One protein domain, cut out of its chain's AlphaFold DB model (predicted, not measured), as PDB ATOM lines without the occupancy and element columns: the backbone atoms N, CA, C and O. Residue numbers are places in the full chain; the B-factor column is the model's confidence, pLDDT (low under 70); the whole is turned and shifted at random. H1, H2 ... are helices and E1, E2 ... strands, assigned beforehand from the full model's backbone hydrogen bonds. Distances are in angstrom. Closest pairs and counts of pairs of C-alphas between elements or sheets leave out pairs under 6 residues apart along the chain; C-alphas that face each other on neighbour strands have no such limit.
ATOM      1  N   LEU A  18      13.922  34.436  23.038       53.94
ATOM      2  CA  LEU A  18      14.906  34.150  24.088       53.94
ATOM      3  C   LEU A  18      14.360  33.230  25.195       53.94
ATOM      4  O   LEU A  18      15.153  32.693  25.959       53.94
ATOM      5  N   ASN A  19      13.040  33.011  25.264       55.75
ATOM      6  CA  ASN A  19      12.380  32.200  26.301       55.75
ATOM      7  C   ASN A  19      11.937  30.812  25.802       55.75
ATOM      8  O   ASN A  19      10.983  30.223  26.306       55.75
ATOM      9  N   ILE A  20      12.625  30.265  24.799       62.44
ATOM     10  CA  ILE A  20      12.375  28.894  24.350       62.44
ATOM     11  C   ILE A  20      13.007  27.954  25.380       62.44
ATOM     12  O   ILE A  20      14.225  27.769  25.397       62.44
ATOM     13  N   LYS A  21      12.182  27.389  26.268       68.00
ATOM     14  CA  LYS A  21      12.575  26.257  27.114       68.00
ATOM     15  C   LYS A  21      12.658  25.018  26.230       68.00
ATOM     16  O   LYS A  21      11.644  24.549  25.716       68.00
ATOM     17  N   GLU A  22      13.861  24.500  26.033       76.56
ATOM     18  CA  GLU A  22      14.079  23.278  25.264       76.56
ATOM     19  C   GLU A  22      14.110  22.082  26.220       76.56
ATOM     20  O   GLU A  22      14.857  22.075  27.199       76.56
ATOM     21  N   ILE A  23      13.323  21.040  25.941       81.25
ATOM     22  CA  ILE A  23      13.413  19.783  26.692       81.25
ATOM     23  C   ILE A  23      14.539  18.952  26.081       81.25
ATOM     24  O   ILE A  23      14.398  18.403  24.986       81.25
ATOM     25  N   LYS A  24      15.654  18.824  26.802       83.25
ATOM     26  CA  LYS A  24      16.768  17.954  26.409       83.25
ATOM     27  C   LYS A  24      16.727  16.648  27.186       83.25
ATOM     28  O   LYS A  24      16.356  16.601  28.356       83.25
ATOM     29  N   LYS A  25      17.124  15.563  26.522       87.94
ATOM     30  CA  LYS A  25      17.296  14.253  27.156       87.94
ATOM     31  C   LYS A  25      18.740  14.124  27.619       87.94
ATOM     32  O   LYS A  25      19.642  14.108  26.784       87.94
ATOM     33  N   ILE A  26      18.951  14.016  28.925       90.12
ATOM     34  CA  ILE A  26      20.270  13.800  29.521       90.12
ATOM     35  C   ILE A  26      20.428  12.334  29.934       90.12
ATOM     36  O   ILE A  26      19.479  11.733  30.449       90.12
ATOM     37  N   PRO A  27      21.600  11.718  29.722       91.00
ATOM     38  CA  PRO A  27      21.837  10.368  30.197       91.00
ATOM     39  C   PRO A  27      21.953  10.337  31.721       91.00
ATOM     40  O   PRO A  27      22.560  11.215  32.339       91.00
ATOM     41  N   VAL A  28      21.372   9.298  32.320       92.69
ATOM     42  CA  VAL A  28      21.512   9.004  33.744       92.69
ATOM     43  C   VAL A  28      22.454   7.817  33.913       92.69
ATOM     44  O   VAL A  28      22.139   6.691  33.507       92.69
ATOM     45  N   VAL A  29      23.610   8.078  34.517       94.31
ATOM     46  CA  VAL A  29      24.697   7.115  34.719       94.31
ATOM     47  C   VAL A  29      24.631   6.543  36.130       94.31
ATOM     48  O   VAL A  29      24.385   7.258  37.105       94.31
ATOM     49  N   CYS A  30      24.870   5.242  36.261       94.81
ATOM     50  CA  CYS A  30      25.046   4.617  37.561       94.81
ATOM     51  C   CYS A  30      26.496   4.701  38.036       94.81
ATOM     52  O   CYS A  30      27.345   4.081  37.406       94.81
ATOM     53  N   PRO A  31      26.792   5.356  39.174       94.00
ATOM     54  CA  PRO A  31      28.168   5.496  39.652       94.00
ATOM     55  C   PRO A  31      28.795   4.176  40.129       94.00
ATOM     56  O   PRO A  31      30.002   4.109  40.306       94.00
ATOM     57  N   TRP A  32      28.010   3.112  40.342       94.31
ATOM     58  CA  TRP A  32      28.539   1.823  40.817       94.31
ATOM     59  C   TRP A  32      28.991   0.892  39.698       94.31
ATOM     60  O   TRP A  32      29.939   0.138  39.871       94.31
ATOM     61  N   CYS A  33      28.290   0.894  38.565       93.94
ATOM     62  CA  CYS A  33      28.627   0.043  37.420       93.94
ATOM     63  C   CYS A  33      29.022   0.841  36.175       93.94
ATOM     64  O   CYS A  33      29.244   0.242  35.127       93.94
ATOM     65  N   ASN A  34      29.062   2.170  36.291       93.44
ATOM     66  CA  ASN A  34      29.379   3.136  35.246       93.44
ATOM     67  C   ASN A  34      28.556   2.978  33.951       93.44
ATOM     68  O   ASN A  34      29.018   3.307  32.864       93.44
ATOM     69  N   GLN A  35      27.332   2.447  34.055       92.88
ATOM     70  CA  GLN A  35      26.433   2.241  32.917       92.88
ATOM     71  C   GLN A  35      25.313   3.279  32.895       92.88
ATOM     72  O   GLN A  35      24.714   3.586  33.930       92.88
ATOM     73  N   VAL A  36      24.984   3.760  31.696       93.25
ATOM     74  CA  VAL A  36      23.759   4.526  31.441       93.25
ATOM     75  C   VAL A  36      22.572   3.573  31.525       93.25
ATOM     76  O   VAL A  36      22.556   2.547  30.849       93.25
ATOM     77  N   PHE A  37      21.579   3.894  32.353       92.25
ATOM     78  CA  PHE A  37      20.404   3.028  32.533       92.25
ATOM     79  C   PHE A  37      19.077   3.697  32.169       92.25
ATOM     80  O   PHE A  37      18.075   3.002  32.022       92.25
ATOM     81  N   THR A  38      19.043   5.023  32.041       93.06
ATOM     82  CA  THR A  38      17.867   5.757  31.566       93.06
ATOM     83  C   THR A  38      18.270   7.125  31.013       93.06
ATOM     84  O   THR A  38      19.406   7.565  31.201       93.06
ATOM     85  N   LEU A  39      17.338   7.790  30.334       90.88
ATOM     86  CA  LEU A  39      17.449   9.181  29.908       90.88
ATOM     87  C   LEU A  39      16.425  10.006  30.695       90.88
ATOM     88  O   LEU A  39      15.242   9.667  30.702       90.88
ATOM     89  N   ALA A  40      16.863  11.077  31.351       86.69
ATOM     90  CA  ALA A  40      15.975  12.015  32.029       86.69
ATOM     91  C   ALA A  40      15.688  13.213  31.118       86.69
ATOM     92  O   ALA A  40      16.589  13.719  30.452       86.69
ATOM     93  N   GLY A  41      14.431  13.654  31.069       84.81
ATOM     94  CA  GLY A  41      14.085  14.930  30.451       84.81
ATOM     95  C   GLY A  41      14.436  16.070  31.404       84.81
ATOM     96  O   GLY A  41      13.986  16.056  32.547       84.81
ATOM     97  N   CYS A  42      15.219  17.034  30.933       80.38
ATOM     98  CA  CYS A  42      15.489  18.287  31.627       80.38
ATOM     99  C   CYS A  42      15.050  19.448  30.739       80.38
ATOM    100  O   CYS A  42      15.442  19.533  29.575       80.38
ATOM    101  N   GLU A  43      14.236  20.337  31.298       80.00
ATOM    102  CA  GLU A  43      13.981  21.647  30.708       80.00
ATOM    103  C   GLU A  43      15.239  22.492  30.878       80.00
ATOM    104  O   GLU A  43      15.690  22.697  32.005       80.00
ATOM    105  N   VAL A  44      15.811  22.966  29.776       78.25
ATOM    106  CA  VAL A  44      16.957  23.874  29.810       78.25
ATOM    107  C   VAL A  44      16.682  25.156  29.056       78.25
ATOM    108  O   VAL A  44      16.020  25.166  28.013       78.25
ATOM    109  N   GLY A  45      17.213  26.250  29.600       75.62
ATOM    110  CA  GLY A  45      17.263  27.527  28.911       75.62
ATOM    111  C   GLY A  45      18.199  27.478  27.701       75.62
ATOM    112  O   GLY A  45      19.162  26.705  27.642       75.62
ATOM    113  N   LYS A  46      17.932  28.337  26.717       66.25
ATOM    114  CA  LYS A  46      18.787  28.494  25.538       66.25
ATOM    115  C   LYS A  46      20.193  28.942  25.963       66.25
ATOM    116  O   LYS A  46      20.362  30.023  26.518       66.25
ATOM    117  N   GLY A  47      21.202  28.117  25.677       68.06
ATOM    118  CA  GLY A  47      22.606  28.361  26.052       68.06
ATOM    119  C   GLY A  47      23.028  27.764  27.399       68.06
ATOM    120  O   GLY A  47      24.204  27.843  27.755       68.06
ATOM    121  N   GLU A  48      22.109  27.128  28.123       74.56
ATOM    122  CA  GLU A  48      22.411  26.463  29.387       74.56
ATOM    123  C   GLU A  48      23.056  25.089  29.141       74.56
ATOM    124  O   GLU A  48      22.671  24.335  28.236       74.56
ATOM    125  N   LYS A  49      24.082  24.768  29.933       72.06
ATOM    126  CA  LYS A  49      24.773  23.479  29.857       72.06
ATOM    127  C   LYS A  49      24.001  22.454  30.678       72.06
ATOM    128  O   LYS A  49      23.768  22.651  31.862       72.06
ATOM    129  N   THR A  50      23.656  21.334  30.057       75.00
ATOM    130  CA  THR A  50      23.126  20.163  30.758       75.00
ATOM    131  C   THR A  50      24.264  19.297  31.285       75.00
ATOM    132  O   THR A  50      25.094  18.846  30.493       75.00
ATOM    133  N   GLU A  51      24.270  19.008  32.585       78.94
ATOM    134  CA  GLU A  51      25.167  18.018  33.185       78.94
ATOM    135  C   GLU A  51      24.586  16.598  33.145       78.94
ATOM    136  O   GLU A  51      23.373  16.381  33.080       78.94
ATOM    137  N   VAL A  52      25.482  15.613  33.190       82.00
ATOM    138  CA  VAL A  52      25.124  14.199  33.331       82.00
ATOM    139  C   VAL A  52      24.520  13.958  34.708       82.00
ATOM    140  O   VAL A  52      25.091  14.330  35.731       82.00
ATOM    141  N   SER A  53      23.372  13.285  34.748       86.81
ATOM    142  CA  SER A  53      22.747  12.907  36.014       86.81
ATOM    143  C   SER A  53      23.311  11.582  36.525       86.81
ATOM    144  O   SER A  53      23.466  10.632  35.762       86.81
ATOM    145  N   HIS A  54      23.544  11.481  37.833       91.88
ATOM    146  CA  HIS A  54      24.055  10.263  38.467       91.88
ATOM    147  C   HIS A  54      23.016   9.662  39.422       91.88
ATOM    148  O   HIS A  54      22.540  10.345  40.327       91.88
ATOM    149  N   LYS A  55      22.644   8.387  39.238       91.62
ATOM    150  CA  LYS A  55      21.694   7.655  40.110       91.62
ATOM    151  C   LYS A  55      22.005   6.161  40.151       91.62
ATOM    152  O   LYS A  55      22.467   5.597  39.168       91.62
ATOM    153  N   ILE A  56      21.712   5.474  41.255       92.69
ATOM    154  CA  ILE A  56      21.911   4.016  41.334       92.69
ATOM    155  C   ILE A  56      20.917   3.293  40.414       92.69
ATOM    156  O   ILE A  56      19.707   3.471  40.538       92.69
ATOM    157  N   CYS A  57      21.421   2.464  39.494       93.50
ATOM    158  CA  CYS A  57      20.565   1.699  38.591       93.50
ATOM    159  C   CYS A  57      19.824   0.576  39.343       93.50
ATOM    160  O   CYS A  57      20.338   0.036  40.332       93.50
ATOM    161  N   PRO A  58      18.653   0.132  38.851       92.38
ATOM    162  CA  PRO A  58      17.876  -0.928  39.496       92.38
ATOM    163  C   PRO A  58      18.638  -2.255  39.618       92.38
ATOM    164  O   PRO A  58      18.398  -3.007  40.559       92.38
ATOM    165  N   LYS A  59      19.587  -2.545  38.713       91.94
ATOM    166  CA  LYS A  59      20.437  -3.747  38.793       91.94
ATOM    167  C   LYS A  59      21.329  -3.720  40.038       91.94
ATOM    168  O   LYS A  59      21.372  -4.686  40.792       91.94
ATOM    169  N   CYS A  60      22.011  -2.602  40.262       92.88
ATOM    170  CA  CYS A  60      22.864  -2.377  41.426       92.88
ATOM    171  C   CYS A  60      22.059  -2.338  42.727       92.88
ATOM    172  O   CYS A  60      22.450  -2.963  43.709       92.88
ATOM    173  N   LEU A  61      20.897  -1.678  42.709       92.06
ATOM    174  CA  LEU A  61      20.010  -1.618  43.869       92.06
ATOM    175  C   LEU A  61      19.505  -3.012  44.280       92.06
ATOM    176  O   LEU A  61      19.477  -3.328  45.466       92.06
ATOM    177  N   ARG A  62      19.143  -3.866  43.310       92.31
ATOM    178  CA  ARG A  62      18.739  -5.260  43.573       92.31
ATOM    179  C   ARG A  62      19.871  -6.094  44.171       92.31
ATOM    180  O   ARG A  62      19.612  -6.845  45.099       92.31
ATOM    181  N   LYS A  63      21.115  -5.938  43.696       88.38
ATOM    182  CA  LYS A  63      22.269  -6.660  44.266       88.38
ATOM    183  C   LYS A  63      22.420  -6.405  45.765       88.38
ATOM    184  O   LYS A  63      22.600  -7.359  46.505       88.38
ATOM    185  N   VAL A  64      22.284  -5.151  46.196       85.50
ATOM    186  CA  VAL A  64      22.397  -4.784  47.618       85.50
ATOM    187  C   VAL A  64      21.228  -5.309  48.444       85.50
ATOM    188  O   VAL A  64      21.427  -5.778  49.558       85.50
ATOM    189  N   LYS A  65      20.009  -5.278  47.895       80.00
ATOM    190  CA  LYS A  65      18.838  -5.850  48.576       80.00
ATOM    191  C   LYS A  65      18.949  -7.366  48.754       80.00
ATOM    192  O   LYS A  65      18.537  -7.880  49.782       80.00
TER     193      LYS A  65
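Overview. This is residues 18 to 65 of the 74 residues of an uncharacterized protein of Lentisphaeria bacterium (UniProt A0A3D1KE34). A thin rod is built on a long hairpin of two strands, E1 and E2, with residues 45 to 57 folding back along it to the small helix H1 at the end where the hairpin turns. Residues 53 to 54 join E1 by a short parallel pairing with residues 28 to 29. The printed part has 48 residues, in the order E1, E2, H1. The class is mixed; the whole is loose, with a radius of gyration of the C-alphas of 13.7 A, spanning 47 by 12 by 11 A.

Along the chain. E1, residues 22 to 29, begins at C-alpha 22 (14.079, 23.278, 25.264) and is 21.5 A long. E2, residues 36 to 44, is 20.6 A long. H1, residues 58 to 65, is 10.4 A long and ends at C-alpha 65 (18.838, -5.850, 48.576).

Arrangement. E1 and E2 form an antiparallel hairpin at 152 degrees, with N 26 and O 40 within hydrogen-bond range at 2.8 A. E1 and H1 are apart. In H1 every O i to N i+4 pair is within hydrogen-bond range.

Size, cuts and confidence. The C-alphas farthest apart, of Leu 18 and Lys 65, are 47.1 A apart. The printed part has no cut; the link from E2 to H1 is long. Residues 18 to 21 and 46 to 47 have pLDDT under 70.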